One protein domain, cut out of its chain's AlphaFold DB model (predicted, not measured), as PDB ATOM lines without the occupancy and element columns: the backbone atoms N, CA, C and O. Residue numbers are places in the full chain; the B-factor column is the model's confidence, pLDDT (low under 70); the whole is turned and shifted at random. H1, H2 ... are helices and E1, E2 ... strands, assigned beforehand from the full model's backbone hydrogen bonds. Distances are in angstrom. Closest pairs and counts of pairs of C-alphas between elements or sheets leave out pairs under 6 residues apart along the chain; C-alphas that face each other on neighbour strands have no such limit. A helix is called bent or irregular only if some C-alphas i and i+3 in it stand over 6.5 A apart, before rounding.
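What this domain is: This is residues 324 to 470 of the 474 residues of the protein "Pyrimidine nucleoside transport protein" of Mytilus galloprovincialis (UniProt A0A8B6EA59). The model is a loose rod of helices: in its middle H2, H3 and H4 pack together with shallow tilts, and the arm H6b packs on H4. Towards one end H5 and the arm H6a form a helical hairpin, and towards the other residues 361 to 373 of H3 cover one face of a small three-stranded sheet, E1 E2 E3; H1 packs crosswise on H2 in the middle of the rod, away from that sheet. The printed part has 147 residues, mostly helix, with six named helices and three named strands in the order H1 H2 H3 E1 E2 E3 H4 H5 H6; the sheet E1 E2 E3 is antiparallel. The radius of gyration of the C-alphas is 19.7 A, and they span 75 by 30 by 21 A.

Where its parts are: H1 is residues 324 to 329, with C-alpha 324 at (309.646, 338.009, 312.542). H2 is residues 337 to 345, and H3 is residues 352 to 373, 31.5 A long. The strands are E1, residues 384 to 387, E2, residues 390 to 393, and E3, residues 398 to 400. H4, residues 407 to 417, is 15.1 A long; H5, residues 423 to 436, is 19.9 A. H6, residues 438 to 469, was assigned as one helix by its hydrogen bonds but is bent: C-alphas 446 and 449 are 7.6 A apart. Its arms are H6a, residues 438 to 446, irregular with C-alphas 439 and 442 7.5 A apart, and H6b, residues 449 to 469, 30.6 A long, ending with C-alpha 469 at (299.068, 334.509, 294.402).

How they stand to each other: H2 touches H1 about perpendicular, 75 degrees; the closest C-alphas, of Tyr 324 and Ala 341, are 5.0 A apart. H2 and H3, a helical hairpin, touch at a shallow tilt of 32 degrees, closest at Leu 343 and Ala 355, C-alphas 5.8 A apart. H4 touches H6b at 24 degrees, a shallow tilt, opposite ways, closest at Tyr 415 and Ala 463, C-alphas 4.8 A apart. H3 is on the sheet at a height over the sheet of 10.3 A. N 385 and O 392 of E1 and E2 are 3.1 A apart, and N 400 and O 391 of E3 and E2 2.8 A, within hydrogen-bond range. H5 and H6a touch closest at Gly 434 and Arg 441, C-alphas 4.9 A apart. Every O i to N i+4 pair is within range in H1, H2, H4 and H5; H3 has 17 of 18, H6b 16 of 17, and H6a 2 of 5, with 3 of 6 O i to N i+3 pairs.

The domain as a whole: The two C-alphas farthest apart, of Asp 379 and Ser 439, are 74.5 A apart. The printed part has no cut and no long link. Its mean pLDDT is 80.7, with 19 residues under 70, among them 376 to 382.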
ATOM      1  N   TYR A 324     310.145 339.401 312.504       67.88
ATOM      2  CA  TYR A 324     309.646 338.009 312.542       67.88
ATOM      3  C   TYR A 324     308.110 337.894 312.409       67.88
ATOM      4  O   TYR A 324     307.652 337.150 311.537       67.88
ATOM      5  N   PRO A 325     307.285 338.668 313.151       76.75
ATOM      6  CA  PRO A 325     305.831 338.632 312.968       76.75
ATOM      7  C   PRO A 325     305.399 339.122 311.579       76.75
ATOM      8  O   PRO A 325     304.410 338.645 311.031       76.75
ATOM      9  N   LEU A 326     306.154 340.058 310.991       75.81
ATOM     10  CA  LEU A 326     305.896 340.589 309.654       75.81
ATOM     11  C   LEU A 326     306.179 339.545 308.562       75.81
ATOM     12  O   LEU A 326     305.370 339.407 307.650       75.81
ATOM     13  N   ALA A 327     307.289 338.804 308.654       73.06
ATOM     14  CA  ALA A 327     307.611 337.733 307.711       73.06
ATOM     15  C   ALA A 327     306.480 336.691 307.667       73.06
ATOM     16  O   ALA A 327     305.970 336.377 306.592       73.06
ATOM     17  N   TYR A 328     306.004 336.254 308.838       84.12
ATOM     18  CA  TYR A 328     304.856 335.353 308.938       84.12
ATOM     19  C   TYR A 328     303.574 335.953 308.331       84.12
ATOM     20  O   TYR A 328     302.900 335.291 307.543       84.12
ATOM     21  N   LEU A 329     303.260 337.222 308.622       82.44
ATOM     22  CA  LEU A 329     302.085 337.914 308.068       82.44
ATOM     23  C   LEU A 329     302.112 338.050 306.536       82.44
ATOM     24  O   LEU A 329     301.055 338.049 305.914       82.44
ATOM     25  N   MET A 330     303.288 338.124 305.908       84.19
ATOM     26  CA  MET A 330     303.404 338.118 304.440       84.19
ATOM     27  C   MET A 330     303.211 336.729 303.812       84.19
ATOM     28  O   MET A 330     303.229 336.610 302.589       84.19
ATOM     29  N   GLY A 331     302.995 335.693 304.628       81.06
ATOM     30  CA  GLY A 331     302.750 334.326 304.180       81.06
ATOM     31  C   GLY A 331     304.016 333.507 303.926       81.06
ATOM     32  O   GLY A 331     303.944 332.535 303.179       81.06
ATOM     33  N   VAL A 332     305.158 333.885 304.511       82.44
ATOM     34  CA  VAL A 332     306.417 333.116 304.458       82.44
ATOM     35  C   VAL A 332     306.259 331.757 305.162       82.44
ATOM     36  O   VAL A 332     305.441 331.601 306.071       82.44
ATOM     37  N   GLU A 333     307.046 330.754 304.761       86.06
ATOM     38  CA  GLU A 333     307.091 329.456 305.446       86.06
ATOM     39  C   GLU A 333     307.541 329.597 306.909       86.06
ATOM     40  O   GLU A 333     308.441 330.375 307.229       86.06
ATOM     41  N   THR A 334     306.938 328.849 307.837       81.75
ATOM     42  CA  THR A 334     307.189 329.014 309.285       81.75
ATOM     43  C   THR A 334     308.632 328.701 309.678       81.75
ATOM     44  O   THR A 334     309.198 329.397 310.522       81.75
ATOM     45  N   VAL A 335     309.246 327.712 309.022       82.81
ATOM     46  CA  VAL A 335     310.669 327.354 309.168       82.81
ATOM     47  C   VAL A 335     311.616 328.431 308.628       82.81
ATOM     48  O   VAL A 335     312.739 328.564 309.110       82.81
ATOM     49  N   ASP A 336     311.148 329.241 307.678       85.94
ATOM     50  CA  ASP A 336     311.925 330.295 307.026       85.94
ATOM     51  C   ASP A 336     311.663 331.685 307.601       85.94
ATOM     52  O   ASP A 336     312.477 332.579 307.392       85.94
ATOM     53  N   CYS A 337     310.591 331.887 308.374       80.75
ATOM     54  CA  CYS A 337     310.254 333.181 308.976       80.75
ATOM     55  C   CYS A 337     311.434 333.800 309.744       80.75
ATOM     56  O   CYS A 337     311.596 335.015 309.719       80.75
ATOM     57  N   GLY A 338     312.301 332.988 310.364       74.19
ATOM     58  CA  GLY A 338     313.543 333.456 310.991       74.19
ATOM     59  C   GLY A 338     314.588 333.962 309.989       74.19
ATOM     60  O   GLY A 338     315.130 335.048 310.171       74.19
ATOM     61  N   ARG A 339     314.836 333.216 308.904       82.50
ATOM     62  CA  ARG A 339     315.795 333.570 307.838       82.50
ATOM     63  C   ARG A 339     315.307 334.763 307.016       82.50
ATOM     64  O   ARG A 339     316.060 335.692 306.757       82.50
ATOM     65  N   VAL A 340     314.024 334.792 306.672       82.75
ATOM     66  CA  VAL A 340     313.399 335.891 305.930       82.75
ATOM     67  C   VAL A 340     313.231 337.132 306.809       82.75
ATOM     68  O   VAL A 340     313.384 338.240 306.311       82.75
ATOM     69  N   ALA A 341     313.036 336.998 308.125       76.88
ATOM     70  CA  ALA A 341     313.159 338.129 309.048       76.88
ATOM     71  C   ALA A 341     314.614 338.546 309.316       76.88
ATOM     72  O   ALA A 341     314.829 339.706 309.656       76.88
ATOM     73  N   GLU A 342     315.611 337.674 309.122       74.62
ATOM     74  CA  GLU A 342     317.016 338.091 309.008       74.62
ATOM     75  C   GLU A 342     317.193 338.922 307.724       74.62
ATOM     76  O   GLU A 342     317.763 339.998 307.814       74.62
ATOM     77  N   LEU A 343     316.613 338.523 306.579       81.56
ATOM     78  CA  LEU A 343     316.680 339.244 305.290       81.56
ATOM     79  C   LEU A 343     315.903 340.579 305.250       81.56
ATOM     80  O   LEU A 343     316.451 341.586 304.821       81.56
ATOM     81  N   ILE A 344     314.646 340.627 305.703       80.31
ATOM     82  CA  ILE A 344     313.846 341.866 305.840       80.31
ATOM     83  C   ILE A 344     314.343 342.693 307.022       80.31
ATOM     84  O   ILE A 344     314.320 343.921 306.987       80.31
ATOM     85  N   GLY A 345     314.831 342.003 308.058       61.97
ATOM     86  CA  GLY A 345     315.757 342.547 309.037       61.97
ATOM     87  C   GLY A 345     316.788 343.348 308.294       61.97
ATOM     88  O   GLY A 345     316.792 344.554 308.411       61.97
ATOM     89  N   ILE A 346     317.542 342.720 307.415       65.50
ATOM     90  CA  ILE A 346     318.480 343.272 306.440       65.50
ATOM     91  C   ILE A 346     317.751 344.193 305.386       65.50
ATOM     92  O   ILE A 346     318.133 344.287 304.229       65.50
ATOM     93  N   LYS A 347     316.753 345.006 305.802       82.38
ATOM     94  CA  LYS A 347     316.038 346.020 305.003       82.38
ATOM     95  C   LYS A 347     315.335 347.206 305.759       82.38
ATOM     96  O   LYS A 347     314.256 347.643 305.365       82.38
ATOM     97  N   THR A 348     315.895 347.790 306.832       64.88
ATOM     98  CA  THR A 348     315.620 349.193 307.306       64.88
ATOM     99  C   THR A 348     316.815 350.183 307.677       64.88
ATOM    100  O   THR A 348     316.506 351.351 307.845       64.88
ATOM    101  N   PHE A 349     318.141 349.883 307.768       60.28
ATOM    102  CA  PHE A 349     319.285 350.762 308.141       60.28
ATOM    103  C   PHE A 349     320.552 351.007 307.213       60.28
ATOM    104  O   PHE A 349     321.060 352.112 307.350       60.28
ATOM    105  N   ILE A 350     321.140 350.099 306.372       59.81
ATOM    106  CA  ILE A 350     322.528 350.244 305.724       59.81
ATOM    107  C   ILE A 350     322.776 350.088 304.153       59.81
ATOM    108  O   ILE A 350     323.120 351.126 303.608       59.81
ATOM    109  N   ASN A 351     322.723 348.906 303.442       68.62
ATOM    110  CA  ASN A 351     322.464 348.559 301.951       68.62
ATOM    111  C   ASN A 351     321.691 347.263 301.424       68.62
ATOM    112  O   ASN A 351     322.167 346.149 301.612       68.62
ATOM    113  N   GLU A 352     320.523 347.337 300.736       81.44
ATOM    114  CA  GLU A 352     319.768 346.119 300.295       81.44
ATOM    115  C   GLU A 352     320.482 345.256 299.241       81.44
ATOM    116  O   GLU A 352     320.143 344.084 299.090       81.44
ATOM    117  N   PHE A 353     321.536 345.760 298.593       75.81
ATOM    118  CA  PHE A 353     322.468 344.921 297.833       75.81
ATOM    119  C   PHE A 353     323.009 343.744 298.661       75.81
ATOM    120  O   PHE A 353     323.037 342.613 298.178       75.81
ATOM    121  N   VAL A 354     323.378 343.956 299.930       70.56
ATOM    122  CA  VAL A 354     323.788 342.865 300.831       70.56
ATOM    123  C   VAL A 354     322.594 342.001 301.283       70.56
ATOM    124  O   VAL A 354     322.793 340.832 301.611       70.56
ATOM    125  N   ALA A 355     321.350 342.493 301.195       80.62
ATOM    126  CA  ALA A 355     320.148 341.668 301.376       80.62
ATOM    127  C   ALA A 355     319.982 340.673 300.227       80.62
ATOM    128  O   ALA A 355     319.857 339.472 300.461       80.62
ATOM    129  N   TYR A 356     320.076 341.153 298.986       86.69
ATOM    130  CA  TYR A 356     320.066 340.297 297.802       86.69
ATOM    131  C   TYR A 356     321.303 339.394 297.717       86.69
ATOM    132  O   TYR A 356     321.185 338.258 297.273       86.69
ATOM    133  N   THR A 357     322.464 339.825 298.222       82.81
ATOM    134  CA  THR A 357     323.663 338.970 298.337       82.81
ATOM    135  C   THR A 357     323.433 337.817 299.324       82.81
ATOM    136  O   THR A 357     323.814 336.682 299.047       82.81
ATOM    137  N   ALA A 358     322.764 338.072 300.455       81.00
ATOM    138  CA  ALA A 358     322.391 337.029 301.411       81.00
ATOM    139  C   ALA A 358     321.266 336.114 300.884       81.00
ATOM    140  O   ALA A 358     321.332 334.904 301.086       81.00
ATOM    141  N   LEU A 359     320.273 336.652 300.166       88.12
ATOM    142  CA  LEU A 359     319.231 335.860 299.499       88.12
ATOM    143  C   LEU A 359     319.816 334.973 298.384       88.12
ATOM    144  O   LEU A 359     319.456 333.804 298.280       88.12
ATOM    145  N   SER A 360     320.768 335.497 297.610       86.25
ATOM    146  CA  SER A 360     321.481 334.766 296.555       86.25
ATOM    147  C   SER A 360     322.217 333.533 297.096       86.25
ATOM    148  O   SER A 360     322.163 332.477 296.467       86.25
ATOM    149  N   LYS A 361     322.802 333.603 298.305       85.50
ATOM    150  CA  LYS A 361     323.364 332.416 298.979       85.50
ATOM    151  C   LYS A 361     322.316 331.328 299.211       85.50
ATOM    152  O   LYS A 361     322.544 330.199 298.797       85.50
ATOM    153  N   TYR A 362     321.157 331.657 299.787       87.06
ATOM    154  CA  TYR A 362     320.090 330.672 300.020       87.06
ATOM    155  C   TYR A 362     319.576 330.021 298.722       87.06
ATOM    156  O   TYR A 362     319.256 328.834 298.723       87.06
ATOM    157  N   ILE A 363     319.518 330.779 297.620       87.62
ATOM    158  CA  ILE A 363     319.147 330.263 296.291       87.62
ATOM    159  C   ILE A 363     320.246 329.332 295.754       87.62
ATOM    160  O   ILE A 363     319.963 328.200 295.366       87.62
ATOM    161  N   SER A 364     321.510 329.767 295.780       86.62
ATOM    162  CA  SER A 364     322.636 328.965 295.286       86.62
ATOM    163  C   SER A 364     322.833 327.682 296.090       86.62
ATOM    164  O   SER A 364     323.041 326.626 295.501       86.62
ATOM    165  N   ASN A 365     322.737 327.749 297.419       87.19
ATOM    166  CA  ASN A 365     322.836 326.586 298.295       87.19
ATOM    167  C   ASN A 365     321.737 325.567 297.992       87.19
ATOM    168  O   ASN A 365     321.993 324.367 298.025       87.19
ATOM    169  N   ARG A 366     320.529 326.027 297.644       86.56
ATOM    170  CA  ARG A 366     319.447 325.124 297.262       86.56
ATOM    171  C   ARG A 366     319.674 324.472 295.906       86.56
ATOM    172  O   ARG A 366     319.452 323.274 295.799       86.56
ATOM    173  N   ASN A 367     320.158 325.211 294.911       85.62
ATOM    174  CA  ASN A 367     320.514 324.628 293.614       85.62
ATOM    175  C   ASN A 367     321.653 323.601 293.755       85.62
ATOM    176  O   ASN A 367     321.642 322.564 293.099       85.62
ATOM    177  N   ASN A 368     322.604 323.853 294.662       84.94
ATOM    178  CA  ASN A 368     323.652 322.895 295.015       84.94
ATOM    179  C   ASN A 368     323.088 321.659 295.740       84.94
ATOM    180  O   ASN A 368     323.643 320.571 295.584       84.94
ATOM    181  N   LEU A 369     322.023 321.815 296.536       82.50
ATOM    182  CA  LEU A 369     321.372 320.731 297.277       82.50
ATOM    183  C   LEU A 369     320.537 319.838 296.361       82.50
ATOM    184  O   LEU A 369     320.727 318.629 296.374       82.50
ATOM    185  N   THR A 370     319.689 320.414 295.505       81.88
ATOM    186  CA  THR A 370     318.889 319.640 294.541       81.88
ATOM    187  C   THR A 370     319.769 318.936 293.507       81.88
ATOM    188  O   THR A 370     319.443 317.834 293.073       81.88
ATOM    189  N   TRP A 371     320.923 319.515 293.157       81.25
ATOM    190  CA  TRP A 371     321.957 318.828 292.381       81.25
ATOM    191  C   TRP A 371     322.599 317.660 293.151       81.25
ATOM    192  O   TRP A 371     322.796 316.596 292.568       81.25
ATOM    193  N   TYR A 372     322.889 317.822 294.447       77.25
ATOM    194  CA  TYR A 372     323.448 316.753 295.284       77.25
ATOM    195  C   TYR A 372     322.464 315.589 295.479       77.25
ATOM    196  O   TYR A 372     322.841 314.434 295.302       77.25
ATOM    197  N   GLU A 373     321.193 315.891 295.752       76.69
ATOM    198  CA  GLU A 373     320.101 314.914 295.873       76.69
ATOM    199  C   GLU A 373     319.753 314.245 294.530       76.69
ATOM    200  O   GLU A 373     319.335 313.090 294.501       76.69
ATOM    201  N   GLY A 374     319.956 314.947 293.409       72.75
ATOM    202  CA  GLY A 374     319.763 314.420 292.055       72.75
ATOM    203  C   GLY A 374     320.891 313.513 291.544       72.75
ATOM    204  O   GLY A 374     320.752 312.918 290.473       72.75
ATOM    205  N   MET A 375     322.009 313.386 292.270       71.38
ATOM    206  CA  MET A 375     323.107 312.496 291.891       71.38
ATOM    207  C   MET A 375     322.905 311.080 292.437       71.38
ATOM    208  O   MET A 375     323.011 310.823 293.634       71.38
ATOM    209  N   ASN A 376     322.736 310.119 291.526       60.31
ATOM    210  CA  ASN A 376     322.826 308.693 291.837       60.31
ATOM    211  C   ASN A 376     324.292 308.286 292.089       60.31
ATOM    212  O   ASN A 376     324.950 307.731 291.208       60.31
ATOM    213  N   PHE A 377     324.808 308.562 293.287       64.50
ATOM    214  CA  PHE A 377     326.080 308.009 293.753       64.50
ATOM    215  C   PHE A 377     325.941 306.487 293.921       64.50
ATOM    216  O   PHE A 377     325.257 306.008 294.822       64.50
ATOM    217  N   THR A 378     326.582 305.711 293.046       59.94
ATOM    218  CA  THR A 378     326.437 304.243 292.989       59.94
ATOM    219  C   THR A 378     327.061 303.493 294.163       59.94
ATOM    220  O   THR A 378     326.691 302.349 294.412       59.94
ATOM    221  N   ASP A 379     327.983 304.132 294.884       56.97
ATOM    222  CA  ASP A 379     328.838 303.492 295.891       56.97
ATOM    223  C   ASP A 379     328.672 304.081 297.307       56.97
ATOM    224  O   ASP A 379     329.204 303.525 298.268       56.97
ATOM    225  N   TYR A 380     327.927 305.186 297.460       60.06
ATOM    226  CA  TYR A 380     327.719 305.887 298.737       60.06
ATOM    227  C   TYR A 380     326.321 306.515 298.806       60.06
ATOM    228  O   TYR A 380     325.889 307.173 297.865       60.06
ATOM    229  N   ASN A 381     325.629 306.380 299.942       61.88
ATOM    230  CA  ASN A 381     324.362 307.081 300.173       61.88
ATOM    231  C   ASN A 381     324.622 308.588 300.311       61.88
ATOM    232  O   ASN A 381     325.254 309.000 301.278       61.88
ATOM    233  N   ALA A 382     324.100 309.415 299.405       68.38
ATOM    234  CA  ALA A 382     324.263 310.870 299.440       68.38
ATOM    235  C   ALA A 382     323.477 311.532 300.589       68.38
ATOM    236  O   ALA A 382     322.400 312.094 300.394       68.38
ATOM    237  N   THR A 383     324.005 311.442 301.810       77.00
ATOM    238  CA  THR A 383     323.420 312.063 303.001       77.00
ATOM    239  C   THR A 383     323.992 313.454 303.264       77.00
ATOM    240  O   THR A 383     325.161 313.753 302.994       77.00
ATOM    241  N   TRP A 384     323.127 314.316 303.790       83.00
ATOM    242  CA  TRP A 384     323.441 315.662 304.242       83.00
ATOM    243  C   TRP A 384     322.714 315.931 305.560       83.00
ATOM    244  O   TRP A 384     321.650 315.363 305.820       83.00
ATOM    245  N   HIS A 385     323.262 316.816 306.391       82.62
ATOM    246  CA  HIS A 385     322.619 317.222 307.641       82.62
ATOM    247  C   HIS A 385     322.781 318.720 307.919       82.62
ATOM    248  O   HIS A 385     323.630 319.397 307.342       82.62
ATOM    249  N   TYR A 386     321.938 319.246 308.811       82.38
ATOM    250  CA  TYR A 386     322.068 320.610 309.318       82.38
ATOM    251  C   TYR A 386     323.027 320.658 310.509       82.38
ATOM    252  O   TYR A 386     322.788 319.988 311.514       82.38
ATOM    253  N   GLN A 387     324.041 321.518 310.428       82.50
ATOM    254  CA  GLN A 387     324.870 321.919 311.561       82.50
ATOM    255  C   GLN A 387     324.558 323.389 311.891       82.50
ATOM    256  O   GLN A 387     324.920 324.302 311.151       82.50
ATOM    257  N   ASP A 388     323.818 323.612 312.979       80.56
ATOM    258  CA  ASP A 388     323.262 324.906 313.414       80.56
ATOM    259  C   ASP A 388     322.438 325.659 312.345       80.56
ATOM    260  O   ASP A 388     321.209 325.547 312.307       80.56
ATOM    261  N   LYS A 389     323.090 326.458 311.489       73.81
ATOM    262  CA  LYS A 389     322.468 327.211 310.378       73.81
ATOM    263  C   LYS A 389     322.836 326.675 308.990       73.81
ATOM    264  O   LYS A 389     322.179 327.056 308.015       73.81
ATOM    265  N   ASP A 390     323.845 325.819 308.913       83.75
ATOM    266  CA  ASP A 390     324.566 325.468 307.692       83.75
ATOM    267  C   ASP A 390     324.275 324.016 307.298       83.75
ATOM    268  O   ASP A 390     323.801 323.227 308.118       83.75
ATOM    269  N   ILE A 391     324.512 323.665 306.032       83.31
ATOM    270  CA  ILE A 391     324.294 322.300 305.525       83.31
ATOM    271  C   ILE A 391     325.646 321.644 305.268       83.31
ATOM    272  O   ILE A 391     326.461 322.183 304.521       83.31
ATOM    273  N   VAL A 392     325.872 320.479 305.867       84.50
ATOM    274  CA  VAL A 392     327.091 319.680 305.704       84.50
ATOM    275  C   VAL A 392     326.798 318.496 304.786       84.50
ATOM    276  O   VAL A 392     325.816 317.778 304.978       84.50
ATOM    277  N   TYR A 393     327.659 318.293 303.789       83.56
ATOM    278  CA  TYR A 393     327.640 317.127 302.909       83.56
ATOM    279  C   TYR A 393     328.580 316.049 303.449       83.56
ATOM    280  O   TYR A 393     329.802 316.149 303.282       83.56
ATOM    281  N   ASP A 394     328.003 315.010 304.058       79.31
ATOM    282  CA  ASP A 394     328.717 313.994 304.850       79.31
ATOM    283  C   ASP A 394     329.866 313.327 304.077       79.31
ATOM    284  O   ASP A 394     330.914 313.015 304.639       79.31
ATOM    285  N   HIS A 395     329.679 313.146 302.768       76.88
ATOM    286  CA  HIS A 395     330.602 312.426 301.890       76.88
ATOM    287  C   HIS A 395     331.602 313.322 301.150       76.88
ATOM    288  O   HIS A 395     332.590 312.819 300.621       76.88
ATOM    289  N   MET A 396     331.360 314.636 301.086       73.69
ATOM    290  CA  MET A 396     332.203 315.567 300.316       73.69
ATOM    291  C   MET A 396     333.040 316.499 301.200       73.69
ATOM    292  O   MET A 396     333.911 317.191 300.681       73.69
ATOM    293  N   ASN A 397     332.798 316.524 302.520       76.38
ATOM    294  CA  ASN A 397     333.428 317.455 303.468       76.38
ATOM    295  C   ASN A 397     333.283 318.935 303.035       76.38
ATOM    296  O   ASN A 397     334.155 319.773 303.263       76.38
ATOM    297  N   ILE A 398     332.162 319.240 302.375       81.00
ATOM    298  CA  ILE A 398     331.758 320.580 301.943       81.00
ATOM    299  C   ILE A 398     330.657 321.054 302.891       81.00
ATOM    300  O   ILE A 398     329.730 320.303 303.196       81.00
ATOM    301  N   THR A 399     330.759 322.303 303.345       82.94
ATOM    302  CA  THR A 399     329.741 322.969 304.170       82.94
ATOM    303  C   THR A 399     329.197 324.185 303.429       82.94
ATOM    304  O   THR A 399     329.968 325.017 302.946       82.94
ATOM    305  N   LEU A 400     327.874 324.294 303.341       81.94
ATOM    306  CA  LEU A 400     327.158 325.423 302.756       81.94
ATOM    307  C   LEU A 400     326.724 326.401 303.860       81.94
ATOM    308  O   LEU A 400     325.732 326.171 304.556       81.94
ATOM    309  N   ASP A 401     327.473 327.501 303.986       74.50
ATOM    310  CA  ASP A 401     327.159 328.656 304.844       74.50
ATOM    311  C   ASP A 401     325.764 329.220 304.526       74.50
ATOM    312  O   ASP A 401     325.477 329.586 303.382       74.50
ATOM    313  N   LYS A 402     324.921 329.317 305.559       67.62
ATOM    314  CA  LYS A 402     323.505 329.717 305.536       67.62
ATOM    315  C   LYS A 402     322.610 328.832 304.657       67.62
ATOM    316  O   LYS A 402     322.160 329.293 303.615       67.62
ATOM    317  N   GLY A 403     322.251 327.640 305.146       82.69
ATOM    318  CA  GLY A 403     321.418 326.581 304.525       82.69
ATOM    319  C   GLY A 403     320.524 326.931 303.315       82.69
ATOM    320  O   GLY A 403     321.034 327.279 302.257       82.69
ATOM    321  N   ILE A 404     319.195 326.773 303.415       87.38
ATOM    322  CA  ILE A 404     318.260 327.033 302.293       87.38
ATOM    323  C   ILE A 404     317.001 327.818 302.701       87.38
ATOM    324  O   ILE A 404     316.724 328.016 303.885       87.38
ATOM    325  N   LEU A 405     316.248 328.249 301.682       87.06
ATOM    326  CA  LEU A 405     314.883 328.781 301.745       87.06
ATOM    327  C   LEU A 405     313.978 328.005 300.769       87.06
ATOM    328  O   LEU A 405     314.417 327.591 299.691       87.06
ATOM    329  N   GLN A 406     312.703 327.851 301.117       88.00
ATOM    330  CA  GLN A 406     311.677 327.264 300.246       88.00
ATOM    331  C   GLN A 406     311.226 328.279 299.172       88.00
ATOM    332  O   GLN A 406     311.299 329.485 299.406       88.00
ATOM    333  N   ASP A 407     310.742 327.842 297.999       86.62
ATOM    334  CA  ASP A 407     310.495 328.740 296.842       86.62
ATOM    335  C   ASP A 407     309.532 329.871 297.169       86.62
ATOM    336  O   ASP A 407     309.787 331.035 296.869       86.62
ATOM    337  N   ARG A 408     308.454 329.535 297.880       88.62
ATOM    338  CA  ARG A 408     307.506 330.488 298.453       88.62
ATOM    339  C   ARG A 408     308.214 331.599 299.235       88.62
ATOM    340  O   ARG A 408     307.942 332.781 299.030       88.62
ATOM    341  N   SER A 409     309.137 331.225 300.117       89.94
ATOM    342  CA  SER A 409     309.932 332.145 300.933       89.94
ATOM    343  C   SER A 409     310.901 332.968 300.088       89.94
ATOM    344  O   SER A 409     311.068 334.156 300.364       89.94
ATOM    345  N   VAL A 410     311.506 332.382 299.049       89.38
ATOM    346  CA  VAL A 410     312.375 333.084 298.087       89.38
ATOM    347  C   VAL A 410     311.583 334.131 297.303       89.38
ATOM    348  O   VAL A 410     311.980 335.294 297.289       89.38
ATOM    349  N   VAL A 411     310.435 333.771 296.721       89.94
ATOM    350  CA  VAL A 411     309.565 334.687 295.961       89.94
ATOM    351  C   VAL A 411     309.086 335.842 296.845       89.94
ATOM    352  O   VAL A 411     309.287 337.006 296.495       89.94
ATOM    353  N   ILE A 412     308.527 335.546 298.024       90.50
ATOM    354  CA  ILE A 412     308.046 336.577 298.959       90.50
ATOM    355  C   ILE A 412     309.206 337.472 299.431       90.50
ATOM    356  O   ILE A 412     309.035 338.689 299.522       90.50
ATOM    357  N   SER A 413     310.402 336.913 299.663       88.38
ATOM    358  CA  SER A 413     311.603 337.699 299.991       88.38
ATOM    359  C   SER A 413     312.006 338.625 298.848       88.38
ATOM    360  O   SER A 413     312.223 339.810 299.085       88.38
ATOM    361  N   THR A 414     312.049 338.132 297.608       89.62
ATOM    362  CA  THR A 414     312.406 338.930 296.425       89.62
ATOM    363  C   THR A 414     311.520 340.169 296.291       89.62
ATOM    364  O   THR A 414     312.048 341.248 296.028       89.62
ATOM    365  N   TYR A 415     310.213 340.065 296.563       90.81
ATOM    366  CA  TYR A 415     309.305 341.222 296.589       90.81
ATOM    367  C   TYR A 415     309.414 342.077 297.864       90.81
ATOM    368  O   TYR A 415     309.307 343.301 297.781       90.81
ATOM    369  N   ALA A 416     309.656 341.488 299.040       88.69
ATOM    370  CA  ALA A 416     309.789 342.239 300.295       88.69
ATOM    371  C   ALA A 416     311.063 343.103 300.330       88.69
ATOM    372  O   ALA A 416     311.035 344.233 300.831       88.69
ATOM    373  N   LEU A 417     312.163 342.582 299.773       86.94
ATOM    374  CA  LEU A 417     313.447 343.267 299.613       86.94
ATOM    375  C   LEU A 417     313.441 344.301 298.478       86.94
ATOM    376  O   LEU A 417     314.247 345.229 298.519       86.94
ATOM    377  N   CYS A 418     312.512 344.199 297.521       87.25
ATOM    378  CA  CYS A 418     312.429 345.093 296.367       87.25
ATOM    379  C   CYS A 418     311.916 346.482 296.770       87.25
ATOM    380  O   CYS A 418     310.725 346.789 296.694       87.25
ATOM    381  N   GLY A 419     312.825 347.335 297.240       80.88
ATOM    382  CA  GLY A 419     312.570 348.757 297.415       80.88
ATOM    383  C   GLY A 419     313.430 349.420 298.481       80.88
ATOM    384  O   GLY A 419     313.942 348.803 299.411       80.88
ATOM    385  N   PHE A 420     313.553 350.731 298.340       76.81
ATOM    386  CA  PHE A 420     314.700 351.480 298.837       76.81
ATOM    387  C   PHE A 420     314.437 352.217 300.162       76.81
ATOM    388  O   PHE A 420     314.743 353.400 300.348       76.81
ATOM    389  N   SER A 421     313.764 351.517 301.070       80.06
ATOM    390  CA  SER A 421     313.112 352.049 302.267       80.06
ATOM    391  C   SER A 421     313.897 351.717 303.542       80.06
ATOM    392  O   SER A 421     313.785 350.628 304.090       80.06
ATOM    393  N   ASN A 422     314.738 352.648 304.010       77.62
ATOM    394  CA  ASN A 422     315.681 352.432 305.124       77.62
ATOM    395  C   ASN A 422     316.372 353.743 305.599       77.62
ATOM    396  O   ASN A 422     316.134 354.814 305.041       77.62
ATOM    397  N   ILE A 423     317.215 353.673 306.643       71.94
ATOM    398  CA  ILE A 423     317.869 354.824 307.294       71.94
ATOM    399  C   ILE A 423     319.000 355.418 306.442       71.94
ATOM    400  O   ILE A 423     319.117 356.642 306.420       71.94
ATOM    401  N   SER A 424     319.778 354.642 305.678       67.12
ATOM    402  CA  SER A 424     320.737 355.244 304.733       67.12
ATOM    403  C   SER A 424     320.026 356.133 303.709       67.12
ATOM    404  O   SER A 424     320.488 357.247 303.442       67.12
ATOM    405  N   SER A 425     318.851 355.713 303.211       74.06
ATOM    406  CA  SER A 425     318.007 356.559 302.356       74.06
ATOM    407  C   SER A 425     317.588 357.865 303.029       74.06
ATOM    408  O   SER A 425     317.424 358.866 302.340       74.06
ATOM    409  N   ILE A 426     317.435 357.909 304.360       78.00
ATOM    410  CA  ILE A 426     317.090 359.152 305.074       78.00
ATOM    411  C   ILE A 426     318.184 360.204 304.868       78.00
ATOM    412  O   ILE A 426     317.876 361.350 304.539       78.00
ATOM    413  N   GLY A 427     319.457 359.827 305.017       68.94
ATOM    414  CA  GLY A 427     320.579 360.743 304.804       68.94
ATOM    415  C   GLY A 427     320.656 361.232 303.357       68.94
ATOM    416  O   GLY A 427     320.730 362.438 303.110       68.94
ATOM    417  N   ILE A 428     320.576 360.307 302.398       72.94
ATOM    418  CA  ILE A 428     320.758 360.619 300.974       72.94
ATOM    419  C   ILE A 428     319.552 361.394 300.414       72.94
ATOM    420  O   ILE A 428     319.750 362.392 299.722       72.94
ATOM    421  N   GLN A 429     318.308 361.034 300.759       72.88
ATOM    422  CA  GLN A 429     317.127 361.816 300.362       72.88
ATOM    423  C   GLN A 429     317.089 363.191 301.038       72.88
ATOM    424  O   GLN A 429     316.766 364.168 300.365       72.88
ATOM    425  N   LEU A 430     317.447 363.324 302.323       76.31
ATOM    426  CA  LEU A 430     317.495 364.645 302.968       76.31
ATOM    427  C   LEU A 430     318.603 365.532 302.382       76.31
ATOM    428  O   LEU A 430     318.435 366.751 302.335       76.31
ATOM    429  N   GLY A 431     319.701 364.935 301.905       67.62
ATOM    430  CA  GLY A 431     320.727 365.609 301.113       67.62
ATOM    431  C   GLY A 431     320.204 366.054 299.745       67.62
ATOM    432  O   GLY A 431     320.168 367.247 299.465       67.62
ATOM    433  N   ALA A 432     319.741 365.119 298.912       68.94
ATOM    434  CA  ALA A 432     319.322 365.388 297.535       68.94
ATOM    435  C   ALA A 432     318.069 366.280 297.445       68.94
ATOM    436  O   ALA A 432     318.083 367.313 296.773       68.94
ATOM    437  N   LEU A 433     316.993 365.938 298.164       73.62
ATOM    438  CA  LEU A 433     315.774 366.754 298.213       73.62
ATOM    439  C   LEU A 433     316.025 368.082 298.945       73.62
ATOM    440  O   LEU A 433     315.425 369.097 298.597       73.62
ATOM    441  N   GLY A 434     316.927 368.099 299.933       73.44
ATOM    442  CA  GLY A 434     317.340 369.316 300.634       73.44
ATOM    443  C   GLY A 434     318.188 370.259 299.777       73.44
ATOM    444  O   GLY A 434     318.070 371.466 299.942       73.44
ATOM    445  N   ALA A 435     318.990 369.741 298.845       72.44
ATOM    446  CA  ALA A 435     319.722 370.541 297.863       72.44
ATOM    447  C   ALA A 435     318.791 371.091 296.769       72.44
ATOM    448  O   ALA A 435     318.896 372.258 296.406       72.44
ATOM    449  N   MET A 436     317.834 370.284 296.290       72.88
ATOM    450  CA  MET A 436     316.842 370.720 295.295       72.88
ATOM    451  C   MET A 436     315.775 371.673 295.862       72.88
ATOM    452  O   MET A 436     315.214 372.473 295.118       72.88
ATOM    453  N   ALA A 437     315.478 371.609 297.165       79.94
ATOM    454  CA  ALA A 437     314.516 372.493 297.830       79.94
ATOM    455  C   ALA A 437     314.992 372.944 299.234       79.94
ATOM    456  O   ALA A 437     314.392 372.550 300.242       79.94
ATOM    457  N   PRO A 438     316.020 373.816 299.338       84.25
ATOM    458  CA  PRO A 438     316.619 374.205 300.623       84.25
ATOM    459  C   PRO A 438     315.619 374.783 301.630       84.25
ATOM    460  O   PRO A 438     315.617 374.403 302.802       84.25
ATOM    461  N   SER A 439     314.685 375.615 301.159       92.44
ATOM    462  CA  SER A 439     313.611 376.208 301.971       92.44
ATOM    463  C   SER A 439     312.618 375.189 302.549       92.44
ATOM    464  O   SER A 439     311.874 375.512 303.472       92.44
ATOM    465  N   ARG A 440     312.597 373.947 302.042       89.50
ATOM    466  CA  ARG A 440     311.715 372.860 302.502       89.50
ATOM    467  C   ARG A 440     312.435 371.805 303.343       89.50
ATOM    468  O   ARG A 440     311.782 370.879 303.823       89.50
ATOM    469  N   ARG A 441     313.743 371.949 303.598       82.12
ATOM    470  CA  ARG A 441     314.557 370.976 304.356       82.12
ATOM    471  C   ARG A 441     313.988 370.656 305.747       82.12
ATOM    472  O   ARG A 441     314.010 369.497 306.147       82.12
ATOM    473  N   SER A 442     313.402 371.646 306.429       88.88
ATOM    474  CA  SER A 442     312.706 371.463 307.718       88.88
ATOM    475  C   SER A 442     311.438 370.604 307.607       88.88
ATOM    476  O   SER A 442     311.113 369.865 308.531       88.88
ATOM    477  N   ASP A 443     310.703 370.672 306.497       89.62
ATOM    478  CA  ASP A 443     309.509 369.842 306.297       89.62
ATOM    479  C   ASP A 443     309.889 368.411 305.929       89.62
ATOM    480  O   ASP A 443     309.329 367.467 306.482       89.62
ATOM    481  N   LEU A 444     310.898 368.260 305.065       81.88
ATOM    482  CA  LEU A 444     311.471 366.967 304.696       81.88
ATOM    483  C   LEU A 444     311.924 366.195 305.945       81.88
ATOM    484  O   LEU A 444     311.485 365.065 306.154       81.88
ATOM    485  N   SER A 445     312.697 366.819 306.844       83.56
ATOM    486  CA  SER A 445     313.164 366.164 308.075       83.56
ATOM    487  C   SER A 445     312.037 365.733 309.029       83.56
ATOM    488  O   SER A 445     312.214 364.766 309.763       83.56
ATOM    489  N   LYS A 446     310.867 366.393 309.013       87.69
ATOM    490  CA  LYS A 446     309.698 366.004 309.837       87.69
ATOM    491  C   LYS A 446     308.976 364.761 309.303       87.69
ATOM    492  O   LYS A 446     308.328 364.057 310.077       87.69
ATOM    493  N   VAL A 447     309.039 364.500 307.993       87.25
ATOM    494  CA  VAL A 447     308.276 363.414 307.343       87.25
ATOM    495  C   VAL A 447     309.123 362.203 306.956       87.25
ATOM    496  O   VAL A 447     308.573 361.119 306.788       87.25
ATOM    497  N   ILE A 448     310.444 362.347 306.841       81.00
ATOM    498  CA  ILE A 448     311.310 361.345 306.203       81.00
ATOM    499  C   ILE A 448     311.324 359.968 306.896       81.00
ATOM    500  O   ILE A 448     311.296 358.947 306.215       81.00
ATOM    501  N   ILE A 449     311.228 359.906 308.231       82.81
ATOM    502  CA  ILE A 449     311.084 358.630 308.968       82.81
ATOM    503  C   ILE A 449     309.728 357.965 308.658       82.81
ATOM    504  O   ILE A 449     309.649 356.750 308.485       82.81
ATOM    505  N   ARG A 450     308.651 358.753 308.520       86.19
ATOM    506  CA  ARG A 450     307.330 358.233 308.118       86.19
ATOM    507  C   ARG A 450     307.349 357.738 306.668       86.19
ATOM    508  O   ARG A 450     306.734 356.717 306.383       86.19
ATOM    509  N   ALA A 451     308.075 358.423 305.782       85.06
ATOM    510  CA  ALA A 451     308.269 358.005 304.395       85.06
ATOM    511  C   ALA A 451     309.063 356.688 304.296       85.06
ATOM    512  O   ALA A 451     308.666 355.805 303.543       85.06
ATOM    513  N   MET A 452     310.108 356.514 305.114       84.62
ATOM    514  CA  MET A 452     310.852 355.254 305.236       84.62
ATOM    515  C   MET A 452     309.934 354.085 305.629       84.62
ATOM    516  O   MET A 452     309.932 353.047 304.970       84.62
ATOM    517  N   ILE A 453     309.115 354.266 306.673       84.62
ATOM    518  CA  ILE A 453     308.175 353.241 307.161       84.62
ATOM    519  C   ILE A 453     307.112 352.924 306.099       84.62
ATOM    520  O   ILE A 453     306.883 351.755 305.789       84.62
ATOM    521  N   ALA A 454     306.501 353.945 305.490       87.88
ATOM    522  CA  ALA A 454     305.503 353.767 304.433       87.88
ATOM    523  C   ALA A 454     306.085 353.066 303.192       87.88
ATOM    524  O   ALA A 454     305.454 352.166 302.641       87.88
ATOM    525  N   GLY A 455     307.307 353.424 302.789       86.56
ATOM    526  CA  GLY A 455     308.017 352.785 301.684       86.56
ATOM    527  C   GLY A 455     308.408 351.335 301.967       86.56
ATOM    528  O   GLY A 455     308.588 350.567 301.030       86.56
ATOM    529  N   ASN A 456     308.535 350.928 303.233       86.25
ATOM    530  CA  ASN A 456     308.738 349.522 303.579       86.25
ATOM    531  C   ASN A 456     307.427 348.741 303.523       86.25
ATOM    532  O   ASN A 456     307.355 347.689 302.894       86.25
ATOM    533  N   ILE A 457     306.359 349.318 304.073       89.56
ATOM    534  CA  ILE A 457     305.012 348.741 304.023       89.56
ATOM    535  C   ILE A 457     304.505 348.592 302.580       89.56
ATOM    536  O   ILE A 457     303.797 347.633 302.291       89.56
ATOM    537  N   ALA A 458     304.920 349.462 301.653       90.25
ATOM    538  CA  ALA A 458     304.657 349.293 300.224       90.25
ATOM    539  C   ALA A 458     305.266 347.992 299.659       90.25
ATOM    540  O   ALA A 458     304.556 347.229 299.005       90.25
ATOM    541  N   CYS A 459     306.536 347.700 299.963       90.06
ATOM    542  CA  CYS A 459     307.201 346.454 299.561       90.06
ATOM    543  C   CYS A 459     306.579 345.225 300.243       90.06
ATOM    544  O   CYS A 459     306.432 344.170 299.630       90.06
ATOM    545  N   PHE A 460     306.170 345.365 301.507       91.81
ATOM    546  CA  PHE A 460     305.494 344.299 302.247       91.81
ATOM    547  C   PHE A 460     304.086 344.022 301.702       91.81
ATOM    548  O   PHE A 460     303.659 342.873 301.672       91.81
ATOM    549  N   MET A 461     303.392 345.039 301.177       93.50
ATOM    550  CA  MET A 461     302.123 344.871 300.464       93.50
ATOM    551  C   MET A 461     302.311 344.078 299.163       93.50
ATOM    552  O   MET A 461     301.568 343.131 298.914       93.50
ATOM    553  N   THR A 462     303.333 344.392 298.358       92.62
ATOM    554  CA  THR A 462     303.652 343.600 297.154       92.62
ATOM    555  C   THR A 462     304.111 342.181 297.493       92.62
ATOM    556  O   THR A 462     303.732 341.240 296.800       92.62
ATOM    557  N   ALA A 463     304.841 341.997 298.594       92.00
ATOM    558  CA  ALA A 463     305.229 340.681 299.093       92.00
ATOM    559  C   ALA A 463     304.013 339.850 299.540       92.00
ATOM    560  O   ALA A 463     303.870 338.718 299.081       92.00
ATOM    561  N   CYS A 464     303.083 340.423 300.316       93.62
ATOM    562  CA  CYS A 464     301.787 339.808 300.623       93.62
ATOM    563  C   CYS A 464     301.022 339.397 299.357       93.62
ATOM    564  O   CYS A 464     300.470 338.304 299.313       93.62
ATOM    565  N   ILE A 465     300.983 340.247 298.324       93.19
ATOM    566  CA  ILE A 465     300.297 339.934 297.061       93.19
ATOM    567  C   ILE A 465     300.989 338.766 296.341       93.19
ATOM    568  O   ILE A 465     300.306 337.854 295.877       93.19
ATOM    569  N   SER A 466     302.327 338.724 296.322       91.00
ATOM    570  CA  SER A 466     303.066 337.572 295.785       91.00
ATOM    571  C   SER A 466     302.796 336.289 296.582       91.00
ATOM    572  O   SER A 466     302.505 335.263 295.985       91.00
ATOM    573  N   GLY A 467     302.762 336.347 297.919       89.50
ATOM    574  CA  GLY A 467     302.438 335.209 298.789       89.50
ATOM    575  C   GLY A 467     300.952 334.835 298.824       89.50
ATOM    576  O   GLY A 467     300.596 333.779 299.350       89.50
ATOM    577  N   LEU A 468     300.068 335.695 298.314       91.81
ATOM    578  CA  LEU A 468     298.646 335.420 298.110       91.81
ATOM    579  C   LEU A 468     298.430 334.683 296.782       91.81
ATOM    580  O   LEU A 468     297.647 333.740 296.715       91.81
ATOM    581  N   LEU A 469     299.149 335.098 295.737       89.94
ATOM    582  CA  LEU A 469     299.068 334.509 294.402       89.94
ATOM    583  C   LEU A 469     300.067 333.369 294.167       89.94
ATOM    584  O   LEU A 469     299.966 332.707 293.142       89.94
ATOM    585  N   TYR A 470     300.984 333.090 295.093       86.00
ATOM    586  CA  TYR A 470     301.965 332.016 294.948       86.00
ATOM    587  C   TYR A 470     301.297 330.654 294.712       86.00
ATOM    588  O   TYR A 470     300.506 330.185 295.535       86.00
TER     589      TYR A 470